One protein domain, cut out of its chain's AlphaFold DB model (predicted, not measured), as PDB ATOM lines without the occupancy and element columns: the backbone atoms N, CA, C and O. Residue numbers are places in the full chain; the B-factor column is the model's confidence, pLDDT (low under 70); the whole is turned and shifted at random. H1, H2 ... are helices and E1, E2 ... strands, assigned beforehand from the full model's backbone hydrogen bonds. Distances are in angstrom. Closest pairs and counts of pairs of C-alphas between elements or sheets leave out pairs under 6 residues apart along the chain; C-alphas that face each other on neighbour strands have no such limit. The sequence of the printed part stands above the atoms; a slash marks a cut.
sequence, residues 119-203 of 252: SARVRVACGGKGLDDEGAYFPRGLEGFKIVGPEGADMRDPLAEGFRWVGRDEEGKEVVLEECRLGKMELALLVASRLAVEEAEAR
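This is residues 119 to 203 of the 252 residues of an uncharacterized protein of Pseudogymnoascus sp. VKM F-4517 (FW-2822) (UniProt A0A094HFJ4). A small sheet of three strands has short H1 and long loops near it, and at the far end of H2 residues 191 to 203 stick out as an arm. The 85 printed residues, under half in named elements, run H1 E1 E2 E3 H2; the class is mixed, and E1, E2, E3 form a meander, each strand the antiparallel neighbour of the one before. The whole is loose, radius of gyration of the C-alphas 15.4 A, spanning 55 by 29 by 25 A.

Find C-alpha 119 at (108.817, 157.401, 141.660), where H1, residues 119 to 125, begins. Next come E1, 146 to 148, E2, 164 to 168, and E3, 174 to 178. H2, 184 to 203, runs 28.6 A to C-alpha 203 at (126.419, 140.615, 128.288).

H1 only grazes the sheet, with residues 121 to 125; H2 is not on it. Within hydrogen-bond range lie N 146 and O 166 of hairpin E1 and E2, 2.8 A, and N 165 and O 177 of hairpin E2 and E3, 2.8 A; so does every O i to N i+4 pair of H1 and H2.

The printed part has no cut; the links H1 to E1 and E1 to E2 are long. Nine residues are under pLDDT 70.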
ATOM      1  N   SER A 119     108.670 157.515 143.120       82.94
ATOM      2  CA  SER A 119     108.817 157.401 141.660       82.94
ATOM      3  C   SER A 119     108.394 158.662 140.896       82.94
ATOM      4  O   SER A 119     108.930 158.900 139.815       82.94
ATOM      5  N   ALA A 120     107.488 159.486 141.439       84.31
ATOM      6  CA  ALA A 120     107.091 160.745 140.813       84.31
ATOM      7  C   ALA A 120     108.267 161.737 140.802       84.31
ATOM      8  O   ALA A 120     108.602 162.286 139.751       84.31
ATOM      9  N   ARG A 121     108.953 161.894 141.945       88.94
ATOM     10  CA  ARG A 121     110.165 162.717 142.080       88.94
ATOM     11  C   ARG A 121     111.280 162.194 141.188       88.94
ATOM     12  O   ARG A 121     111.831 162.967 140.410       88.94
ATOM     13  N   VAL A 122     111.574 160.895 141.258       82.56
ATOM     14  CA  VAL A 122     112.649 160.281 140.465       82.56
ATOM     15  C   VAL A 122     112.385 160.442 138.965       82.56
ATOM     16  O   VAL A 122     113.290 160.820 138.224       82.56
ATOM     17  N   ARG A 123     111.142 160.247 138.499       85.38
ATOM     18  CA  ARG A 123     110.798 160.434 137.080       85.38
ATOM     19  C   ARG A 123     110.945 161.896 136.638       85.38
ATOM     20  O   ARG A 123     111.479 162.120 135.554       85.38
ATOM     21  N   VAL A 124     110.556 162.874 137.465       81.69
ATOM     22  CA  VAL A 124     110.822 164.305 137.199       81.69
ATOM     23  C   VAL A 124     112.335 164.585 137.153       81.69
ATOM     24  O   VAL A 124     112.822 165.186 136.200       81.69
ATOM     25  N   ALA A 125     113.101 164.107 138.138       84.12
ATOM     26  CA  ALA A 125     114.539 164.368 138.286       84.12
ATOM     27  C   ALA A 125     115.426 163.715 137.208       84.12
ATOM     28  O   ALA A 125     116.525 164.198 136.911       84.12
ATOM     29  N   CYS A 126     114.953 162.616 136.619       80.19
ATOM     30  CA  CYS A 126     115.585 161.948 135.484       80.19
ATOM     31  C   CYS A 126     115.137 162.504 134.122       80.19
ATOM     32  O   CYS A 126     115.589 161.995 133.100       80.19
ATOM     33  N   GLY A 127     114.244 163.504 134.076       80.06
ATOM     34  CA  GLY A 127     113.670 163.994 132.816       80.06
ATOM     35  C   GLY A 127     112.902 162.906 132.059       80.06
ATOM     36  O   GLY A 127     112.918 162.878 130.830       80.06
ATOM     37  N   GLY A 128     112.282 161.971 132.791       77.69
ATOM     38  CA  GLY A 128     111.529 160.865 132.212       77.69
ATOM     39  C   GLY A 128     110.352 161.353 131.369       77.69
ATOM     40  O   GLY A 128     109.920 162.497 131.489       77.69
ATOM     41  N   LYS A 129     109.822 160.478 130.515       75.25
ATOM     42  CA  LYS A 129     108.744 160.816 129.579       75.25
ATOM     43  C   LYS A 129     107.361 160.860 130.239       75.25
ATOM     44  O   LYS A 129     107.144 160.261 131.304       75.25
ATOM     45  N   GLY A 130     106.437 161.575 129.588       65.62
ATOM     46  CA  GLY A 130     105.014 161.613 129.928       65.62
ATOM     47  C   GLY A 130     104.338 160.235 129.903       65.62
ATOM     48  O   GLY A 130     104.988 159.208 129.715       65.62
ATOM     49  N   LEU A 131     103.023 160.202 130.127       64.94
ATOM     50  CA  LEU A 131     102.254 158.947 130.082       64.94
ATOM     51  C   LEU A 131     102.257 158.316 128.682       64.94
ATOM     52  O   LEU A 131     102.263 157.096 128.566       64.94
ATOM     53  N   ASP A 132     102.344 159.156 127.652       70.38
ATOM     54  CA  ASP A 132     102.223 158.777 126.242       70.38
ATOM     55  C   ASP A 132     103.605 158.503 125.604       70.38
ATOM     56  O   ASP A 132     103.765 158.536 124.389       70.38
ATOM     57  N   ASP A 133     104.640 158.326 126.437       71.44
ATOM     58  CA  ASP A 133     106.066 158.317 126.072       71.44
ATOM     59  C   ASP A 133     106.548 159.564 125.292       71.44
ATOM     60  O   ASP A 133     107.655 159.594 124.744       71.44
ATOM     61  N   GLU A 134     105.768 160.644 125.314       69.19
ATOM     62  CA  GLU A 134     106.085 161.940 124.719       69.19
ATOM     63  C   GLU A 134     106.291 163.033 125.778       69.19
ATOM     64  O   GLU A 134     105.795 162.955 126.907       69.19
ATOM     65  N   GLY A 135     107.054 164.066 125.405       73.69
ATOM     66  CA  GLY A 135     107.359 165.211 126.262       73.69
ATOM     67  C   GLY A 135     108.110 164.868 127.556       73.69
ATOM     68  O   GLY A 135     108.554 163.742 127.781       73.69
ATOM     69  N   ALA A 136     108.261 165.873 128.419       73.88
ATOM     70  CA  ALA A 136     108.757 165.682 129.778       73.88
ATOM     71  C   ALA A 136     107.614 165.247 130.708       73.88
ATOM     72  O   ALA A 136     106.488 165.740 130.608       73.88
ATOM     73  N   TYR A 137     107.909 164.356 131.653       76.38
ATOM     74  CA  TYR A 137     106.974 163.938 132.686       76.38
ATOM     75  C   TYR A 137     106.608 165.116 133.587       76.38
ATOM     76  O   TYR A 137     107.416 165.579 134.394       76.38
ATOM     77  N   PHE A 138     105.357 165.555 133.481       76.94
ATOM     78  CA  PHE A 138     104.775 166.545 134.371       76.94
ATOM     79  C   PHE A 138     103.548 165.949 135.077       76.94
ATOM     80  O   PHE A 138     102.524 165.708 134.426       76.94
ATOM     81  N   PRO A 139     103.616 165.670 136.392       76.56
ATOM     82  CA  PRO A 139     102.480 165.140 137.135       76.56
ATOM     83  C   PRO A 139     101.403 166.223 137.286       76.56
ATOM     84  O   PRO A 139     101.450 167.015 138.221       76.56
ATOM     85  N   ARG A 140     100.401 166.241 136.391       75.44
ATOM     86  CA  ARG A 140      99.317 167.253 136.377       75.44
ATOM     87  C   ARG A 140      98.605 167.419 137.728       75.44
ATOM     88  O   ARG A 140      98.239 168.525 138.096       75.44
ATOM     89  N   GLY A 141      98.451 166.338 138.501       74.81
ATOM     90  CA  GLY A 141      97.868 166.396 139.851       74.81
ATOM     91  C   GLY A 141      98.715 167.170 140.875       74.81
ATOM     92  O   GLY A 141      98.185 167.624 141.879       74.81
ATOM     93  N   LEU A 142     100.010 167.362 140.614       77.00
ATOM     94  CA  LEU A 142     100.960 168.100 141.454       77.00
ATOM     95  C   LEU A 142     101.374 169.437 140.808       77.00
ATOM     96  O   LEU A 142     102.403 170.015 141.162       77.00
ATOM     97  N   GLU A 143     100.581 169.960 139.869       79.69
ATOM     98  CA  GLU A 143     100.805 171.288 139.300       79.69
ATOM     99  C   GLU A 143     100.789 172.370 140.397       79.69
ATOM    100  O   GLU A 143      99.908 172.410 141.258       79.69
ATOM    101  N   GLY A 144     101.808 173.234 140.397       79.38
ATOM    102  CA  GLY A 144     102.015 174.252 141.431       79.38
ATOM    103  C   GLY A 144     102.729 173.770 142.704       79.38
ATOM    104  O   GLY A 144     103.095 174.611 143.527       79.38
ATOM    105  N   PHE A 145     102.987 172.466 142.863       84.19
ATOM    106  CA  PHE A 145     103.833 171.946 143.943       84.19
ATOM    107  C   PHE A 145     105.322 172.037 143.580       84.19
ATOM    108  O   PHE A 145     105.719 171.937 142.418       84.19
ATOM    109  N   LYS A 146     106.165 172.212 144.601       89.38
ATOM    110  CA  LYS A 146     107.628 172.220 144.512       89.38
ATOM    111  C   LYS A 146     108.200 171.087 145.349       89.38
ATOM    112  O   LYS A 146     107.781 170.892 146.487       89.38
ATOM    113  N   ILE A 147     109.185 170.379 144.805       90.38
ATOM    114  CA  ILE A 147     109.914 169.341 145.535       90.38
ATOM    115  C   ILE A 147     110.952 170.023 146.434       90.38
ATOM    116  O   ILE A 147     111.757 170.823 145.959       90.38
ATOM    117  N   VAL A 148     110.930 169.708 147.728       91.06
ATOM    118  CA  VAL A 148     111.870 170.194 148.743       91.06
ATOM    119  C   VAL A 148     112.492 168.977 149.422       91.06
ATOM    120  O   VAL A 148     111.789 168.198 150.062       91.06
ATOM    121  N   GLY A 149     113.801 168.799 149.256       90.31
ATOM    122  CA  GLY A 149     114.564 167.695 149.844       90.31
ATOM    123  C   GLY A 149     115.501 168.127 150.973       90.31
ATOM    124  O   GLY A 149     115.657 169.328 151.215       90.31
ATOM    125  N   PRO A 150     116.155 167.162 151.643       89.75
ATOM    126  CA  PRO A 150     117.305 167.429 152.500       89.75
ATOM    127  C   PRO A 150     118.459 168.068 151.711       89.75
ATOM    128  O   PRO A 150     118.620 167.826 150.513       89.75
ATOM    129  N   GLU A 151     119.296 168.857 152.385       85.81
ATOM    130  CA  GLU A 151     120.491 169.434 151.764       85.81
ATOM    131  C   GLU A 151     121.453 168.324 151.303       85.81
ATOM    132  O   GLU A 151     121.776 167.411 152.061       85.81
ATOM    133  N   GLY A 152     121.879 168.381 150.038       85.88
ATOM    134  CA  GLY A 152     122.762 167.379 149.429       85.88
ATOM    135  C   GLY A 152     122.098 166.060 148.998       85.88
ATOM    136  O   GLY A 152     122.802 165.191 148.490       85.88
ATOM    137  N   ALA A 153     120.780 165.888 149.159       87.31
ATOM    138  CA  ALA A 153     120.085 164.674 148.721       87.31
ATOM    139  C   ALA A 153     119.922 164.604 147.189       87.31
ATOM    140  O   ALA A 153     119.500 165.574 146.556       87.31
ATOM    141  N   ASP A 154     120.188 163.437 146.590       88.38
ATOM    142  CA  ASP A 154     119.955 163.218 145.158       88.38
ATOM    143  C   ASP A 154     118.463 162.985 144.877       88.38
ATOM    144  O   ASP A 154     117.854 162.015 145.330       88.38
ATOM    145  N   MET A 155     117.869 163.861 144.064       85.62
ATOM    146  CA  MET A 155     116.482 163.732 143.619       85.62
ATOM    147  C   MET A 155     116.233 162.492 142.744       85.62
ATOM    148  O   MET A 155     115.075 162.115 142.566       85.62
ATOM    149  N   ARG A 156     117.280 161.859 142.203       85.69
ATOM    150  CA  ARG A 156     117.196 160.649 141.370       85.69
ATOM    151  C   ARG A 156     117.256 159.353 142.174       85.69
ATOM    152  O   ARG A 156     116.863 158.318 141.643       85.69
ATOM    153  N   ASP A 157     117.697 159.397 143.430       84.88
ATOM    154  CA  ASP A 157     117.750 158.215 144.291       84.88
ATOM    155  C   ASP A 157     116.332 157.840 144.778       84.88
ATOM    156  O   ASP A 157     115.707 158.623 145.509       84.88
ATOM    157  N   PRO A 158     115.784 156.666 144.405       82.00
ATOM    158  CA  PRO A 158     114.474 156.220 144.878       82.00
ATOM    159  C   PRO A 158     114.446 155.863 146.372       82.00
ATOM    160  O   PRO A 158     113.356 155.737 146.923       82.00
ATOM    161  N   LEU A 159     115.603 155.693 147.025       84.88
ATOM    162  CA  LEU A 159     115.719 155.336 148.442       84.88
ATOM    163  C   LEU A 159     115.911 156.546 149.369       84.88
ATOM    164  O   LEU A 159     115.809 156.396 150.587       84.88
ATOM    165  N   ALA A 160     116.179 157.735 148.824       85.12
ATOM    166  CA  ALA A 160     116.401 158.934 149.622       85.12
ATOM    167  C   ALA A 160     115.118 159.383 150.356       85.12
ATOM    168  O   ALA A 160     114.107 159.703 149.728       85.12
ATOM    169  N   GLU A 161     115.172 159.424 151.693       87.44
ATOM    170  CA  GLU A 161     114.070 159.866 152.561       87.44
ATOM    171  C   GLU A 161     114.068 161.395 152.788       87.44
ATOM    172  O   GLU A 161     115.063 162.086 152.569       87.44
ATOM    173  N   GLY A 162     112.946 161.936 153.281       86.81
ATOM    174  CA  GLY A 162     112.824 163.342 153.702       86.81
ATOM    175  C   GLY A 162     112.456 164.337 152.594       86.81
ATOM    176  O   GLY A 162     112.421 165.545 152.844       86.81
ATOM    177  N   PHE A 163     112.170 163.851 151.385       89.38
ATOM    178  CA  PHE A 163     111.588 164.654 150.312       89.38
ATOM    179  C   PHE A 163     110.110 164.958 150.568       89.38
ATOM    180  O   PHE A 163     109.337 164.101 150.996       89.38
ATOM    181  N   ARG A 164     109.728 166.206 150.285       90.88
ATOM    182  CA  ARG A 164     108.386 166.749 150.502       90.88
ATOM    183  C   ARG A 164     107.931 167.561 149.304       90.88
ATOM    184  O   ARG A 164     108.735 168.224 148.648       90.88
ATOM    185  N   TRP A 165     106.632 167.553 149.054       88.75
ATOM    186  CA  TRP A 165     105.998 168.319 147.989       88.75
ATOM    187  C   TRP A 165     105.218 169.471 148.614       88.75
ATOM    188  O   TRP A 165     104.211 169.257 149.287       88.75
ATOM    189  N   VAL A 166     105.705 170.694 148.409       87.44
ATOM    190  CA  VAL A 166     105.153 171.923 148.991       87.44
ATOM    191  C   VAL A 166     104.395 172.694 147.915       87.44
ATOM    192  O   VAL A 166     104.992 173.182 146.955       87.44
ATOM    193  N   GLY A 167     103.081 172.793 148.066       86.25
ATOM    194  CA  GLY A 167     102.181 173.515 147.169       86.25
ATOM    195  C   GLY A 167     101.301 174.508 147.920       86.25
ATOM    196  O   GLY A 167     101.522 174.814 149.093       86.25
ATOM    197  N   ARG A 168     100.275 175.011 147.231       81.12
ATOM    198  CA  ARG A 168      99.208 175.818 147.832       81.12
ATOM    199  C   ARG A 168      97.848 175.241 147.470       81.12
ATOM    200  O   ARG A 168      97.658 174.781 146.343       81.12
ATOM    201  N   ASP A 169      96.919 175.286 148.414       73.81
ATOM    202  CA  ASP A 169      95.515 174.995 148.139       73.81
ATOM    203  C   ASP A 169      94.806 176.187 147.466       73.81
ATOM    204  O   ASP A 169      95.410 177.215 147.148       73.81
ATOM    205  N   GLU A 170      93.503 176.039 147.231       69.88
ATOM    206  CA  GLU A 170      92.666 177.064 146.592       69.88
ATOM    207  C   GLU A 170      92.405 178.287 147.493       69.88
ATOM    208  O   GLU A 170      92.029 179.344 146.992       69.88
ATOM    209  N   GLU A 171      92.662 178.179 148.801       71.12
ATOM    210  CA  GLU A 171      92.628 179.286 149.769       71.12
ATOM    211  C   GLU A 171      94.000 179.978 149.910       71.12
ATOM    212  O   GLU A 171      94.148 180.944 150.659       71.12
ATOM    213  N   GLY A 172      95.019 179.507 149.178       74.81
ATOM    214  CA  GLY A 172      96.388 180.016 149.228       74.81
ATOM    215  C   GLY A 172      97.201 179.525 150.430       74.81
ATOM    216  O   GLY A 172      98.339 179.971 150.610       74.81
ATOM    217  N   LYS A 173      96.655 178.608 151.236       79.31
ATOM    218  CA  LYS A 173      97.331 177.988 152.375       79.31
ATOM    219  C   LYS A 173      98.381 176.995 151.881       79.31
ATOM    220  O   LYS A 173      98.172 176.289 150.897       79.31
ATOM    221  N   GLU A 174      99.513 176.933 152.573       82.69
ATOM    222  CA  GLU A 174     100.561 175.958 152.274       82.69
ATOM    223  C   GLU A 174     100.073 174.524 152.532       82.69
ATOM    224  O   GLU A 174      99.519 174.220 153.593       82.69
ATOM    225  N   VAL A 175     100.297 173.650 151.548       83.25
ATOM    226  CA  VAL A 175     100.047 172.208 151.632       83.25
ATOM    227  C   VAL A 175     101.386 171.503 151.492       83.25
ATOM    228  O   VAL A 175     102.072 171.679 150.487       83.25
ATOM    229  N   VAL A 176     101.742 170.699 152.489       87.56
ATOM    230  CA  VAL A 176     102.950 169.871 152.487       87.56
ATOM    231  C   VAL A 176     102.521 168.413 152.427       87.56
ATOM    232  O   VAL A 176     101.747 167.965 153.272       87.56
ATOM    233  N   LEU A 177     103.014 167.689 151.427       86.44
ATOM    234  CA  LEU A 177     102.830 166.248 151.288       86.44
ATOM    235  C   LEU A 177     104.176 165.565 151.505       86.44
ATOM    236  O   LEU A 177     105.165 165.915 150.856       86.44
ATOM    237  N   GLU A 178     104.205 164.581 152.392       90.62
ATOM    238  CA  GLU A 178     105.371 163.720 152.582       90.62
ATOM    239  C   GLU A 178     105.437 162.668 151.463       90.62
ATOM    240  O   GLU A 178     104.404 162.229 150.937       90.62
ATOM    241  N   GLU A 179     106.644 162.234 151.098       88.81
ATOM    242  CA  GLU A 179     106.790 161.038 150.267       88.81
ATOM    243  C   GLU A 179     106.499 159.763 151.076       88.81
ATOM    244  O   GLU A 179     106.865 159.648 152.249       88.81
ATOM    245  N   CYS A 180     105.822 158.788 150.465       88.31
ATOM    246  CA  CYS A 180     105.598 157.498 151.111       88.31
ATOM    247  C   CYS A 180     106.872 156.639 151.093       88.31
ATOM    248  O   CYS A 180     107.724 156.750 150.210       88.31
ATOM    249  N   ARG A 181     106.998 155.745 152.078       86.31
ATOM    250  CA  ARG A 181     108.081 154.756 152.112       86.31
ATOM    251  C   ARG A 181     107.777 153.596 151.177       86.31
ATOM    252  O   ARG A 181     106.676 153.050 151.223       86.31
ATOM    253  N   LEU A 182     108.786 153.173 150.419       79.94
ATOM    254  CA  LEU A 182     108.703 151.994 149.563       79.94
ATOM    255  C   LEU A 182     108.450 150.725 150.390       79.94
ATOM    256  O   LEU A 182     109.124 150.451 151.388       79.94
ATOM    257  N   GLY A 183     107.488 149.925 149.947       77.19
ATOM    258  CA  GLY A 183     107.188 148.618 150.501       77.19
ATOM    259  C   GLY A 183     108.237 147.566 150.135       77.19
ATOM    260  O   GLY A 183     109.033 147.712 149.207       77.19
ATOM    261  N   LYS A 184     108.195 146.426 150.836       72.56
ATOM    262  CA  LYS A 184     109.131 145.301 150.623       72.56
ATOM    263  C   LYS A 184     109.176 144.812 149.167       72.56
ATOM    264  O   LYS A 184     110.236 144.412 148.701       72.56
ATOM    265  N   MET A 185     108.039 144.846 148.465       69.31
ATOM    266  CA  MET A 185     107.947 144.451 147.055       69.31
ATOM    267  C   MET A 185     108.635 145.462 146.129       69.31
ATOM    268  O   MET A 185     109.380 145.070 145.242       69.31
ATOM    269  N   GLU A 186     108.431 146.759 146.354       70.62
ATOM    270  CA  GLU A 186     109.012 147.829 145.532       70.62
ATOM    271  C   GLU A 186     110.537 147.871 145.685       70.62
ATOM    272  O   GLU A 186     111.256 147.971 144.693       70.62
ATOM    273  N   LEU A 187     111.037 147.665 146.907       72.81
ATOM    274  CA  LEU A 187     112.465 147.477 147.176       72.81
ATOM    275  C   LEU A 187     113.033 146.249 146.444       72.81
ATOM    276  O   LEU A 187     114.098 146.338 145.833       72.81
ATOM    277  N   ALA A 188     112.322 145.116 146.448       68.62
ATOM    278  CA  ALA A 188     112.744 143.918 145.719       68.62
ATOM    279  C   ALA A 188     112.761 144.137 144.192       68.62
ATOM    280  O   ALA A 188     113.702 143.707 143.523       68.62
ATOM    281  N   LEU A 189     111.769 144.850 143.646       70.38
ATOM    282  CA  LEU A 189     111.703 145.207 142.225       70.38
ATOM    283  C   LEU A 189     112.823 146.171 141.811       70.38
ATOM    284  O   LEU A 189     113.396 145.993 140.738       70.38
ATOM    285  N   LEU A 190     113.188 147.144 142.655       75.00
ATOM    286  CA  LEU A 190     114.333 148.029 142.405       75.00
ATOM    287  C   LEU A 190     115.652 147.250 142.330       75.00
ATOM    288  O   LEU A 190     116.434 147.457 141.400       75.00
ATOM    289  N   VAL A 191     115.882 146.318 143.263       72.25
ATOM    290  CA  VAL A 191     117.072 145.450 143.254       72.25
ATOM    291  C   VAL A 191     117.089 144.556 142.010       72.25
ATOM    292  O   VAL A 191     118.103 144.498 141.318       72.25
ATOM    293  N   ALA A 192     115.971 143.903 141.681       68.44
ATOM    294  CA  ALA A 192     115.871 143.039 140.504       68.44
ATOM    295  C   ALA A 192     116.081 143.810 139.187       68.44
ATOM    296  O   ALA A 192     116.803 143.341 138.310       68.44
ATOM    297  N   SER A 193     115.503 145.011 139.070       71.19
ATOM    298  CA  SER A 193     115.677 145.900 137.915       71.19
ATOM    299  C   SER A 193     117.143 146.291 137.722       71.19
ATOM    300  O   SER A 193     117.689 146.137 136.629       71.19
ATOM    301  N   ARG A 194     117.821 146.706 138.802       75.81
ATOM    302  CA  ARG A 194     119.252 147.029 138.777       75.81
ATOM    303  C   ARG A 194     120.099 145.839 138.314       75.81
ATOM    304  O   ARG A 194     120.910 146.002 137.409       75.81
ATOM    305  N   LEU A 195     119.888 144.657 138.894       67.06
ATOM    306  CA  LEU A 195     120.632 143.445 138.528       67.06
ATOM    307  C   LEU A 195     120.413 143.051 137.059       67.06
ATOM    308  O   LEU A 195     121.359 142.645 136.390       67.06
ATOM    309  N   ALA A 196     119.195 143.216 136.533       69.94
ATOM    310  CA  ALA A 196     118.897 142.951 135.126       69.94
ATOM    311  C   ALA A 196     119.609 143.930 134.171       69.94
ATOM    312  O   ALA A 196     120.036 143.523 133.089       69.94
ATOM    313  N   VAL A 197     119.772 145.201 134.562       72.88
ATOM    314  CA  VAL A 197     120.571 146.181 133.806       72.88
ATOM    315  C   VAL A 197     122.056 145.816 133.852       72.88
ATOM    316  O   VAL A 197     122.669 145.697 132.794       72.88
ATOM    317  N   GLU A 198     122.611 145.556 135.040       75.81
ATOM    318  CA  GLU A 198     124.018 145.158 135.216       75.81
ATOM    319  C   GLU A 198     124.348 143.872 134.426       75.81
ATOM    320  O   GLU A 198     125.378 143.797 133.752       75.81
ATOM    321  N   GLU A 199     123.451 142.878 134.418       71.50
ATOM    322  CA  GLU A 199     123.607 141.664 133.608       71.50
ATOM    323  C   GLU A 199     123.522 141.959 132.098       71.50
ATOM    324  O   GLU A 199     124.317 141.433 131.313       71.50
ATOM    325  N   ALA A 200     122.586 142.808 131.664       70.56
ATOM    326  CA  ALA A 200     122.461 143.194 130.261       70.56
ATOM    327  C   ALA A 200     123.680 143.988 129.757       70.56
ATOM    328  O   ALA A 200     124.074 143.827 128.601       70.56
ATOM    329  N   GLU A 201     124.295 144.818 130.601       73.44
ATOM    330  CA  GLU A 201     125.540 145.532 130.301       73.44
ATOM    331  C   GLU A 201     126.742 144.582 130.255       73.44
ATOM    332  O   GLU A 201     127.492 144.592 129.276       73.44
ATOM    333  N   ALA A 202     126.870 143.675 131.232       75.12
ATOM    334  CA  ALA A 202     127.909 142.647 131.236       75.12
ATOM    335  C   ALA A 202     127.851 141.755 129.979       75.12
ATOM    336  O   ALA A 202     128.883 141.478 129.365       75.12
ATOM    337  N   ARG A 203     126.643 141.369 129.537       74.56
ATOM    338  CA  ARG A 203     126.419 140.615 128.288       74.56
ATOM    339  C   ARG A 203     126.754 141.411 127.019       74.56
ATOM    340  O   ARG A 203     127.085 140.799 126.008       74.56
TER     341      ARG A 203